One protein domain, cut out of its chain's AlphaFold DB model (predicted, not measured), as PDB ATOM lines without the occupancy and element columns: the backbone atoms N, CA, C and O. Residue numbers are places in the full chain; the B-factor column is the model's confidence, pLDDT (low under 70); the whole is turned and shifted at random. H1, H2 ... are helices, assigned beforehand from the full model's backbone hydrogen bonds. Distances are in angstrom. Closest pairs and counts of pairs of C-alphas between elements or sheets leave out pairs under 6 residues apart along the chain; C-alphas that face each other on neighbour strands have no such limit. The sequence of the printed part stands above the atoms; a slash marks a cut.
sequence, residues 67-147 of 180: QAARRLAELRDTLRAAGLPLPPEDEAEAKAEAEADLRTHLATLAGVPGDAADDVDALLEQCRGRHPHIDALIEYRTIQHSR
ATOM      1  N   GLN A  67     182.448 172.431 161.532       95.62
ATOM      2  CA  GLN A  67     183.828 172.261 161.998       95.62
ATOM      3  C   GLN A  67     184.519 171.081 161.305       95.62
ATOM      4  O   GLN A  67     185.639 171.217 160.819       95.62
ATOM      5  N   ALA A  68     183.829 169.943 161.218       95.94
ATOM      6  CA  ALA A  68     184.350 168.748 160.567       95.94
ATOM      7  C   ALA A  68     184.476 168.937 159.047       95.94
ATOM      8  O   ALA A  68     185.488 168.543 158.480       95.94
ATOM      9  N   ALA A  69     183.516 169.607 158.402       95.44
ATOM     10  CA  ALA A  69     183.588 169.941 156.979       95.44
ATOM     11  C   ALA A  69     184.797 170.828 156.654       95.44
ATOM     12  O   ALA A  69     185.547 170.560 155.717       95.44
ATOM     13  N   ARG A  70     185.036 171.858 157.475       96.19
ATOM     14  CA  ARG A  70     186.226 172.702 157.341       96.19
ATOM     15  C   ARG A  70     187.507 171.883 157.504       96.19
ATOM     16  O   ARG A  70     188.424 172.028 156.702       96.19
ATOM     17  N   ARG A  71     187.555 171.004 158.509       97.00
ATOM     18  CA  ARG A  71     188.717 170.143 158.741       97.00
ATOM     19  C   ARG A  71     188.965 169.186 157.573       97.00
ATOM     20  O   ARG A  71     190.107 169.027 157.160       97.00
ATOM     21  N   LEU A  72     187.912 168.602 157.000       95.19
ATOM     22  CA  LEU A  72     188.006 167.763 155.802       95.19
ATOM     23  C   LEU A  72     188.572 168.528 154.606       95.19
ATOM     24  O   LEU A  72     189.424 167.985 153.910       95.19
ATOM     25  N   ALA A  73     188.145 169.773 154.375       93.81
ATOM     26  CA  ALA A  73     188.701 170.605 153.308       93.81
ATOM     27  C   ALA A  73     190.212 170.847 153.503       93.81
ATOM     28  O   ALA A  73     190.995 170.591 152.590       93.81
ATOM     29  N   GLU A  74     190.635 171.228 154.714       95.31
ATOM     30  CA  GLU A  74     192.054 171.433 155.053       95.31
ATOM     31  C   GLU A  74     192.894 170.152 154.867       95.31
ATOM     32  O   GLU A  74     194.014 170.194 154.342       95.31
ATOM     33  N   LEU A  75     192.353 168.997 155.269       94.75
ATOM     34  CA  LEU A  75     193.000 167.698 155.087       94.75
ATOM     35  C   LEU A  75     193.099 167.322 153.604       94.75
ATOM     36  O   LEU A  75     194.162 166.889 153.166       94.75
ATOM     37  N   ARG A  76     192.036 167.530 152.813       92.50
ATOM     38  CA  ARG A  76     192.050 167.270 151.363       92.50
ATOM     39  C   ARG A  76     193.117 168.100 150.658       92.50
ATOM     40  O   ARG A  76     193.869 167.548 149.858       92.50
ATOM     41  N   ASP A  77     193.234 169.382 150.985       92.00
ATOM     42  CA  ASP A  77     194.256 170.255 150.399       92.00
ATOM     43  C   ASP A  77     195.673 169.817 150.790       92.00
ATOM     44  O   ASP A  77     196.555 169.729 149.933       92.00
ATOM     45  N   THR A  78     195.875 169.446 152.059       92.06
ATOM     46  CA  THR A  78     197.155 168.915 152.553       92.06
ATOM     47  C   THR A  78     197.559 167.632 151.818       92.06
ATOM     48  O   THR A  78     198.700 167.496 151.379       92.06
ATOM     49  N   LEU A  79     196.628 166.688 151.668       90.62
ATOM     50  CA  LEU A  79     196.881 165.385 151.049       90.62
ATOM     51  C   LEU A  79     197.090 165.504 149.531       90.62
ATOM     52  O   LEU A  79     197.997 164.869 148.994       90.62
ATOM     53  N   ARG A  80     196.334 166.376 148.845       88.62
ATOM     54  CA  ARG A  80     196.553 166.688 147.421       88.62
ATOM     55  C   ARG A  80     197.910 167.340 147.179       88.62
ATOM     56  O   ARG A  80     198.601 166.952 146.243       88.62
ATOM     57  N   ALA A  81     198.310 168.298 148.019       88.81
ATOM     58  CA  ALA A  81     199.621 168.941 147.912       88.81
ATOM     59  C   ALA A  81     200.778 167.943 148.103       88.81
ATOM     60  O   ALA A  81     201.841 168.112 147.511       88.81
ATOM     61  N   ALA A  82     200.550 166.884 148.884       86.50
ATOM     62  CA  ALA A  82     201.481 165.774 149.063       86.50
ATOM     63  C   ALA A  82     201.457 164.739 147.918       86.50
ATOM     64  O   ALA A  82     202.238 163.789 147.948       86.50
ATOM     65  N   GLY A  83     200.569 164.890 146.928       84.00
ATOM     66  CA  GLY A  83     200.410 163.944 145.822       84.00
ATOM     67  C   GLY A  83     199.774 162.610 146.223       84.00
ATOM     68  O   GLY A  83     199.921 161.632 145.493       84.00
ATOM     69  N   LEU A  84     199.094 162.542 147.374       79.81
ATOM     70  CA  LEU A  84     198.401 161.326 147.794       79.81
ATOM     71  C   LEU A  84     197.086 161.168 147.013       79.81
ATOM     72  O   LEU A  84     196.322 162.135 146.916       79.81
ATOM     73  N   PRO A  85     196.795 159.966 146.480       69.94
ATOM     74  CA  PRO A  85     195.548 159.712 145.773       69.94
ATOM     75  C   PRO A  85     194.381 159.832 146.755       69.94
ATOM     76  O   PRO A  85     194.305 159.111 147.752       69.94
ATOM     77  N   LEU A  86     193.472 160.767 146.481       71.81
ATOM     78  CA  LEU A  86     192.190 160.857 147.166       71.81
ATOM     79  C   LEU A  86     191.095 160.412 146.199       71.81
ATOM     80  O   LEU A  86     191.007 160.978 145.109       71.81
ATOM     81  N   PRO A  87     190.259 159.433 146.579       64.06
ATOM     82  CA  PRO A  87     189.183 158.975 145.718       64.06
ATOM     83  C   PRO A  87     188.193 160.111 145.430       64.06
ATOM     84  O   PRO A  87     187.796 160.813 146.367       64.06
ATOM     85  N   PRO A  88     187.750 160.291 144.172       64.69
ATOM     86  CA  PRO A  88     186.571 161.100 143.891       64.69
ATOM     87  C   PRO A  88     185.342 160.438 144.533       64.69
ATOM     88  O   PRO A  88     185.192 159.217 144.503       64.69
ATOM     89  N   GLU A  89     184.470 161.229 145.161       63.19
ATOM     90  CA  GLU A  89     183.341 160.686 145.936       63.19
ATOM     91  C   GLU A  89     182.170 160.224 145.056       63.19
ATOM     92  O   GLU A  89     181.442 159.306 145.438       63.19
ATOM     93  N   ASP A  90     182.032 160.811 143.867       58.22
ATOM     94  CA  ASP A  90     180.859 160.648 143.003       58.22
ATOM     95  C   ASP A  90     180.958 159.466 142.020       58.22
ATOM     96  O   ASP A  90     179.953 159.043 141.444       58.22
ATOM     97  N   GLU A  91     182.150 158.890 141.841       68.25
ATOM     98  CA  GLU A  91     182.415 157.857 140.836       68.25
ATOM     99  C   GLU A  91     182.918 156.574 141.499       68.25
ATOM    100  O   GLU A  91     184.066 156.475 141.922       68.25
ATOM    101  N   ALA A  92     182.048 155.563 141.595       71.75
ATOM    102  CA  ALA A  92     182.352 154.318 142.306       71.75
ATOM    103  C   ALA A  92     183.580 153.577 141.745       71.75
ATOM    104  O   ALA A  92     184.344 153.000 142.516       71.75
ATOM    105  N   GLU A  93     183.771 153.605 140.424       75.50
ATOM    106  CA  GLU A  93     184.922 152.985 139.757       75.50
ATOM    107  C   GLU A  93     186.214 153.744 140.073       75.50
ATOM    108  O   GLU A  93     187.163 153.144 140.573       75.50
ATOM    109  N   ALA A  94     186.221 155.068 139.908       76.00
ATOM    110  CA  ALA A  94     187.378 155.901 140.231       76.00
ATOM    111  C   ALA A  94     187.702 155.900 141.739       76.00
ATOM    112  O   ALA A  94     188.865 155.968 142.135       76.00
ATOM    113  N   LYS A  95     186.690 155.752 142.603       76.81
ATOM    114  CA  LYS A  95     186.882 155.523 144.039       76.81
ATOM    115  C   LYS A  95     187.599 154.200 144.306       76.81
ATOM    116  O   LYS A  95     188.527 154.178 145.110       76.81
ATOM    117  N   ALA A  96     187.166 153.117 143.661       80.31
ATOM    118  CA  ALA A  96     187.785 151.804 143.819       80.31
ATOM    119  C   ALA A  96     189.232 151.792 143.303       80.31
ATOM    120  O   ALA A  96     190.101 151.211 143.952       80.31
ATOM    121  N   GLU A  97     189.496 152.471 142.185       82.31
ATOM    122  CA  GLU A  97     190.838 152.650 141.624       82.31
ATOM    123  C   GLU A  97     191.746 153.436 142.579       82.31
ATOM    124  O   GLU A  97     192.793 152.936 142.983       82.31
ATOM    125  N   ALA A  98     191.307 154.602 143.059       81.44
ATOM    126  CA  ALA A  98     192.082 155.397 144.010       81.44
ATOM    127  C   ALA A  98     192.319 154.674 145.350       81.44
ATOM    128  O   ALA A  98     193.363 154.849 145.981       81.44
ATOM    129  N   GLU A  99     191.370 153.848 145.801       84.19
ATOM    130  CA  GLU A  99     191.550 153.008 146.988       84.19
ATOM    131  C   GLU A  99     192.548 151.865 146.745       84.19
ATOM    132  O   GLU A  99     193.324 151.529 147.643       84.19
ATOM    133  N   ALA A 100     192.585 151.300 145.534       84.38
ATOM    134  CA  ALA A 100     193.610 150.342 145.131       84.38
ATOM    135  C   ALA A 100     195.003 150.983 145.080       84.38
ATOM    136  O   ALA A 100     195.929 150.451 145.693       84.38
ATOM    137  N   ASP A 101     195.129 152.156 144.461       84.94
ATOM    138  CA  ASP A 101     196.384 152.911 144.398       84.94
ATOM    139  C   ASP A 101     196.903 153.266 145.792       84.94
ATOM    140  O   ASP A 101     198.087 153.082 146.101       84.94
ATOM    141  N   LEU A 102     196.009 153.727 146.675       85.25
ATOM    142  CA  LEU A 102     196.365 154.028 148.054       85.25
ATOM    143  C   LEU A 102     196.841 152.774 148.795       85.25
ATOM    144  O   LEU A 102     197.853 152.827 149.494       85.25
ATOM    145  N   ARG A 103     196.153 151.638 148.629       86.56
ATOM    146  CA  ARG A 103     196.563 150.362 149.234       86.56
ATOM    147  C   ARG A 103     197.970 149.971 148.789       86.56
ATOM    148  O   ARG A 103     198.808 149.666 149.637       86.56
ATOM    149  N   THR A 104     198.259 150.041 147.491       85.50
ATOM    150  CA  THR A 104     199.589 149.741 146.940       85.50
ATOM    151  C   THR A 104     200.662 150.678 147.499       85.50
ATOM    152  O   THR A 104     201.744 150.225 147.893       85.50
ATOM    153  N   HIS A 105     200.363 151.976 147.595       84.69
ATOM    154  CA  HIS A 105     201.266 152.961 148.190       84.69
ATOM    155  C   HIS A 105     201.580 152.643 149.662       84.69
ATOM    156  O   HIS A 105     202.746 152.618 150.063       84.69
ATOM    157  N   LEU A 106     200.558 152.334 150.461       86.50
ATOM    158  CA  LEU A 106     200.716 152.016 151.881       86.50
ATOM    159  C   LEU A 106     201.443 150.692 152.110       86.50
ATOM    160  O   LEU A 106     202.308 150.625 152.978       86.50
ATOM    161  N   ALA A 107     201.158 149.657 151.319       86.06
ATOM    162  CA  ALA A 107     201.867 148.383 151.407       86.06
ATOM    163  C   ALA A 107     203.375 148.556 151.142       86.06
ATOM    164  O   ALA A 107     204.212 148.036 151.887       86.06
ATOM    165  N   THR A 108     203.718 149.386 150.149       86.19
ATOM    166  CA  THR A 108     205.105 149.761 149.838       86.19
ATOM    167  C   THR A 108     205.768 150.486 151.012       86.19
ATOM    168  O   THR A 108     206.877 150.129 151.410       86.19
ATOM    169  N   LEU A 109     205.081 151.465 151.614       84.12
ATOM    170  CA  LEU A 109     205.578 152.180 152.795       84.12
ATOM    171  C   LEU A 109     205.738 151.266 154.014       84.12
ATOM    172  O   LEU A 109     206.711 151.405 154.760       84.12
ATOM    173  N   ALA A 110     204.807 150.335 154.217       83.56
ATOM    174  CA  ALA A 110     204.815 149.383 155.319       83.56
ATOM    175  C   ALA A 110     205.893 148.296 155.153       83.56
ATOM    176  O   ALA A 110     206.393 147.787 156.160       83.56
ATOM    177  N   GLY A 111     206.319 148.005 153.920       83.88
ATOM    178  CA  GLY A 111     207.246 146.916 153.605       83.88
ATOM    179  C   GLY A 111     206.567 145.544 153.603       83.88
ATOM    180  O   GLY A 111     207.220 144.540 153.885       83.88
ATOM    181  N   VAL A 112     205.261 145.503 153.325       78.31
ATOM    182  CA  VAL A 112     204.458 144.276 153.229       78.31
ATOM    183  C   VAL A 112     204.038 144.037 151.776       78.31
ATOM    184  O   VAL A 112     203.863 144.999 151.028       78.31
ATOM    185  N   PRO A 113     203.884 142.775 151.337       67.88
ATOM    186  CA  PRO A 113     203.334 142.488 150.015       67.88
ATOM    187  C   PRO A 113     201.913 143.065 149.892       67.88
ATOM    188  O   PRO A 113     201.101 142.901 150.803       67.88
ATOM    189  N   GLY A 114     201.629 143.738 148.769       57.31
ATOM    190  CA  GLY A 114     200.387 144.494 148.518       57.31
ATOM    191  C   GLY A 114     199.093 143.687 148.620       57.31
ATOM    192  O   GLY A 114     198.031 144.263 148.842       57.31
ATOM    193  N   ASP A 115     199.208 142.365 148.544       59.69
ATOM    194  CA  ASP A 115     198.095 141.419 148.520       59.69
ATOM    195  C   ASP A 115     197.738 140.903 149.929       59.69
ATOM    196  O   ASP A 115     196.755 140.190 150.097       59.69
ATOM    197  N   ALA A 116     198.555 141.203 150.950       54.44
ATOM    198  CA  ALA A 116     198.413 140.633 152.294       54.44
ATOM    199  C   ALA A 116     197.564 141.481 153.256       54.44
ATOM    200  O   ALA A 116     197.294 141.043 154.376       54.44
ATOM    201  N   ALA A 117     197.160 142.686 152.853       58.31
ATOM    202  CA  ALA A 117     196.386 143.585 153.692       58.31
ATOM    203  C   ALA A 117     195.139 144.079 152.952       58.31
ATOM    204  O   ALA A 117     195.157 145.096 152.260       58.31
ATOM    205  N   ASP A 118     194.044 143.344 153.140       69.44
ATOM    206  CA  ASP A 118     192.728 143.712 152.607       69.44
ATOM    207  C   ASP A 118     192.194 145.017 153.226       69.44
ATOM    208  O   ASP A 118     191.364 145.701 152.625       69.44
ATOM    209  N   ASP A 119     192.709 145.399 154.400       82.88
ATOM    210  CA  ASP A 119     192.262 146.556 155.169       82.88
ATOM    211  C   ASP A 119     193.252 147.736 155.093       82.88
ATOM    212  O   ASP A 119     194.353 147.713 155.655       82.88
ATOM    213  N   VAL A 120     192.822 148.801 154.408       83.38
ATOM    214  CA  VAL A 120     193.557 150.069 154.273       83.38
ATOM    215  C   VAL A 120     193.735 150.767 155.622       83.38
ATOM    216  O   VAL A 120     194.782 151.371 155.855       83.38
ATOM    217  N   ASP A 121     192.761 150.676 156.529       84.94
ATOM    218  CA  ASP A 121     192.837 151.343 157.831       84.94
ATOM    219  C   ASP A 121     193.897 150.666 158.713       84.94
ATOM    220  O   ASP A 121     194.723 151.340 159.335       84.94
ATOM    221  N   ALA A 122     193.981 149.334 158.671       84.88
ATOM    222  CA  ALA A 122     195.046 148.588 159.340       84.88
ATOM    223  C   ALA A 122     196.445 148.916 158.779       84.88
ATOM    224  O   ALA A 122     197.409 149.023 159.542       84.88
ATOM    225  N   LEU A 123     196.572 149.101 157.458       86.19
ATOM    226  CA  LEU A 123     197.828 149.523 156.824       86.19
ATOM    227  C   LEU A 123     198.253 150.930 157.249       86.19
ATOM    228  O   LEU A 123     199.440 151.172 157.483       86.19
ATOM    229  N   LEU A 124     197.301 151.856 157.363       88.38
ATOM    230  CA  LEU A 124     197.576 153.224 157.797       88.38
ATOM    231  C   LEU A 124     198.142 153.263 159.211       88.38
ATOM    232  O   LEU A 124     199.145 153.937 159.449       88.38
ATOM    233  N   GLU A 125     197.558 152.490 160.124       87.62
ATOM    234  CA  GLU A 125     198.048 152.377 161.499       87.62
ATOM    235  C   GLU A 125     199.486 151.833 161.555       87.62
ATOM    236  O   GLU A 125     200.313 152.346 162.309       87.62
ATOM    237  N   GLN A 126     199.841 150.866 160.701       86.25
ATOM    238  CA  GLN A 126     201.218 150.355 160.583       86.25
ATOM    239  C   GLN A 126     202.196 151.370 159.971       86.25
ATOM    240  O   GLN A 126     203.406 151.308 160.214       86.25
ATOM    241  N   CYS A 127     201.684 152.299 159.164       87.12
ATOM    242  CA  CYS A 127     202.458 153.372 158.545       87.12
ATOM    243  C   CYS A 127     202.594 154.614 159.435       87.12
ATOM    244  O   CYS A 127     203.290 155.561 159.048       87.12
ATOM    245  N   ARG A 128     201.956 154.644 160.613       88.69
ATOM    246  CA  ARG A 128     201.993 155.802 161.514       88.69
ATOM    247  C   ARG A 128     203.438 156.179 161.853       88.69
ATOM    248  O   ARG A 128     204.263 155.334 162.190       88.69
ATOM    249  N   GLY A 129     203.756 157.467 161.723       85.00
ATOM    250  CA  GLY A 129     205.102 158.004 161.953       85.00
ATOM    251  C   GLY A 129     206.151 157.666 160.881       85.00
ATOM    252  O   GLY A 129     207.272 158.159 160.976       85.00
ATOM    253  N   ARG A 130     205.821 156.870 159.851       84.62
ATOM    254  CA  ARG A 130     206.752 156.507 158.759       84.62
ATOM    255  C   ARG A 130     206.711 157.482 157.582       84.62
ATOM    256  O   ARG A 130     207.642 157.496 156.782       84.62
ATOM    257  N   HIS A 131     205.659 158.297 157.472       79.75
ATOM    258  CA  HIS A 131     205.525 159.309 156.425       79.75
ATOM    259  C   HIS A 131     204.773 160.556 156.945       79.75
ATOM    260  O   HIS A 131     203.791 160.390 157.674       79.75
ATOM    261  N   PRO A 132     205.182 161.792 156.571       86.94
ATOM    262  CA  PRO A 132     204.676 163.042 157.165       86.94
ATOM    263  C   PRO A 132     203.161 163.262 157.087       86.94
ATOM    264  O   PRO A 132     202.609 164.042 157.855       86.94
ATOM    265  N   HIS A 133     202.489 162.592 156.151       90.50
ATOM    266  CA  HIS A 133     201.068 162.802 155.862       90.50
ATOM    267  C   HIS A 133     200.161 161.631 156.269       90.50
ATOM    268  O   HIS A 133     198.957 161.692 156.036       90.50
ATOM    269  N   ILE A 134     200.702 160.574 156.891       90.50
ATOM    270  CA  ILE A 134     199.889 159.416 157.304       90.50
ATOM    271  C   ILE A 134     198.891 159.801 158.392       90.50
ATOM    272  O   ILE A 134     197.729 159.422 158.297       90.50
ATOM    273  N   ASP A 135     199.294 160.617 159.367       92.19
ATOM    274  CA  ASP A 135     198.380 161.062 160.425       92.19
ATOM    275  C   ASP A 135     197.222 161.899 159.862       92.19
ATOM    276  O   ASP A 135     196.073 161.718 160.264       92.19
ATOM    277  N   ALA A 136     197.496 162.744 158.862       92.75
ATOM    278  CA  ALA A 136     196.462 163.500 158.157       92.75
ATOM    279  C   ALA A 136     195.493 162.578 157.395       92.75
ATOM    280  O   ALA A 136     194.287 162.819 157.380       92.75
ATOM    281  N   LEU A 137     195.998 161.502 156.787       91.50
ATOM    282  CA  LEU A 137     195.168 160.536 156.070       91.50
ATOM    283  C   LEU A 137     194.315 159.679 157.022       91.50
ATOM    284  O   LEU A 137     193.145 159.424 156.727       91.50
ATOM    285  N   ILE A 138     194.865 159.289 158.175       92.50
ATOM    286  CA  ILE A 138     194.121 158.608 159.246       92.50
ATOM    287  C   ILE A 138     192.990 159.505 159.751       92.50
ATOM    288  O   ILE A 138     191.845 159.060 159.853       92.50
ATOM    289  N   GLU A 139     193.280 160.776 160.033       94.38
ATOM    290  CA  GLU A 139     192.270 161.734 160.487       94.38
ATOM    291  C   GLU A 139     191.173 161.934 159.431       94.38
ATOM    292  O   GLU A 139     189.986 161.850 159.750       94.38
ATOM    293  N   TYR A 140     191.559 162.123 158.165       93.44
ATOM    294  CA  TYR A 140     190.627 162.276 157.048       93.44
ATOM    295  C   TYR A 140     189.644 161.104 156.969       93.44
ATOM    296  O   TYR A 140     188.429 161.309 156.930       93.44
ATOM    297  N   ARG A 141     190.159 159.869 157.007       90.94
ATOM    298  CA  ARG A 141     189.333 158.656 156.940       90.94
ATOM    299  C   ARG A 141     188.479 158.465 158.184       90.94
ATOM    300  O   ARG A 141     187.321 158.083 158.064       90.94
ATOM    301  N   THR A 142     189.002 158.813 159.358       93.00
ATOM    302  CA  THR A 142     188.239 158.777 160.614       93.00
ATOM    303  C   THR A 142     186.998 159.664 160.527       93.00
ATOM    304  O   THR A 142     185.898 159.223 160.863       93.00
ATOM    305  N   ILE A 143     187.141 160.900 160.034       94.19
ATOM    306  CA  ILE A 143     185.995 161.800 159.858       94.19
ATOM    307  C   ILE A 143     185.054 161.246 158.781       94.19
ATOM    308  O   ILE A 143     183.857 161.126 159.041       94.19
ATOM    309  N   GLN A 144     185.579 160.849 157.620       90.12
ATOM    310  CA  GLN A 144     184.777 160.320 156.510       90.12
ATOM    311  C   GLN A 144     183.937 159.095 156.894       90.12
ATOM    312  O   GLN A 144     182.767 159.005 156.524       90.12
ATOM    313  N   HIS A 145     184.502 158.169 157.670       90.25
ATOM    314  CA  HIS A 145     183.818 156.955 158.121       90.25
ATOM    315  C   HIS A 145     182.917 157.176 159.342       90.25
ATOM    316  O   HIS A 145     182.087 156.322 159.648       90.25
ATOM    317  N   SER A 146     183.016 158.325 160.023       93.00
ATOM    318  CA  SER A 146     182.174 158.625 161.190       93.00
ATOM    319  C   SER A 146     180.683 158.726 160.851       93.00
ATOM    320  O   SER A 146     179.835 158.541 161.729       93.00
ATOM    321  N   ARG A 147     180.346 159.035 159.588       91.75
ATOM    322  CA  ARG A 147     178.966 159.121 159.095       91.75
ATOM    323  C   ARG A 147     178.871 158.572 157.671       91.75
ATOM    324  O   ARG A 147     179.681 158.953 156.822       91.75
TER     325      ARG A 147
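What this domain is: This is residues 67 to 147 of the 180 residues of an uncharacterized protein of Massilia sp. Root335 (UniProt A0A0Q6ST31). Four helices make an open arc: H1 packs on H4, H4 on H3, and H3 on H2, the longest. H1 and H2, the two ends of the arc, stay apart, and the link of residues 82 to 91 runs between them. The printed part has 81 residues, with four named helices in the order H1, H2, H3, H4 and no named strand; the class is all helix. It is compact, with a radius of gyration of the C-alphas of 12.3 A and spans of 36 by 30 by 24 A.

How they stand to each other: Start at H1, residues 67 to 81, and look across to H4, residues 134 to 145: they touch at a steep tilt of 43 degrees, opposite ways, and their closest C-alphas, Leu 72 and Tyr 140, are 6.2 A apart. H2, residues 92 to 110, touches H3, residues 120 to 126, with residues 102 to 110 alone. Look at Arg 103 and Val 120, their closest C-alphas at 5.9 A; the tilt is a shallow 18 degrees, the same way. H3 and H4 form a helical hairpin and touch, H4 with residues 134 to 138 alone; the closest C-alphas, Leu 124 and Ile 138, are 6.6 A apart. They run opposite ways at 35.3 degrees, only just a steep tilt. The helix packing is mostly crossed, but only just: 1 of these 3 pairs is at a shallow tilt. H1 is apart from H3, and H2 from H4. In H1, H2, H3 and H4 every O i to N i+4 pair is within hydrogen-bond range.

Where its parts are: Find C-alpha 67 at (183.828, 172.261, 161.998); from there H1 runs 21.4 A to Ala 81. H2 runs 26.4 A from C-alpha 92 at (182.352, 154.318, 142.306). H3 runs 9.9 A, and H4 16.3 A to C-alpha 145 at (183.818, 156.955, 158.121).

The domain as a whole: The two C-alphas farthest apart, Gln 67 and Pro 113, are 37.6 A apart. The printed part has no cut, and its three links are short. Mean pLDDT of the printed part is 83.8; look for values under 70 at residues 85, 87 to 91 and 113 to 118.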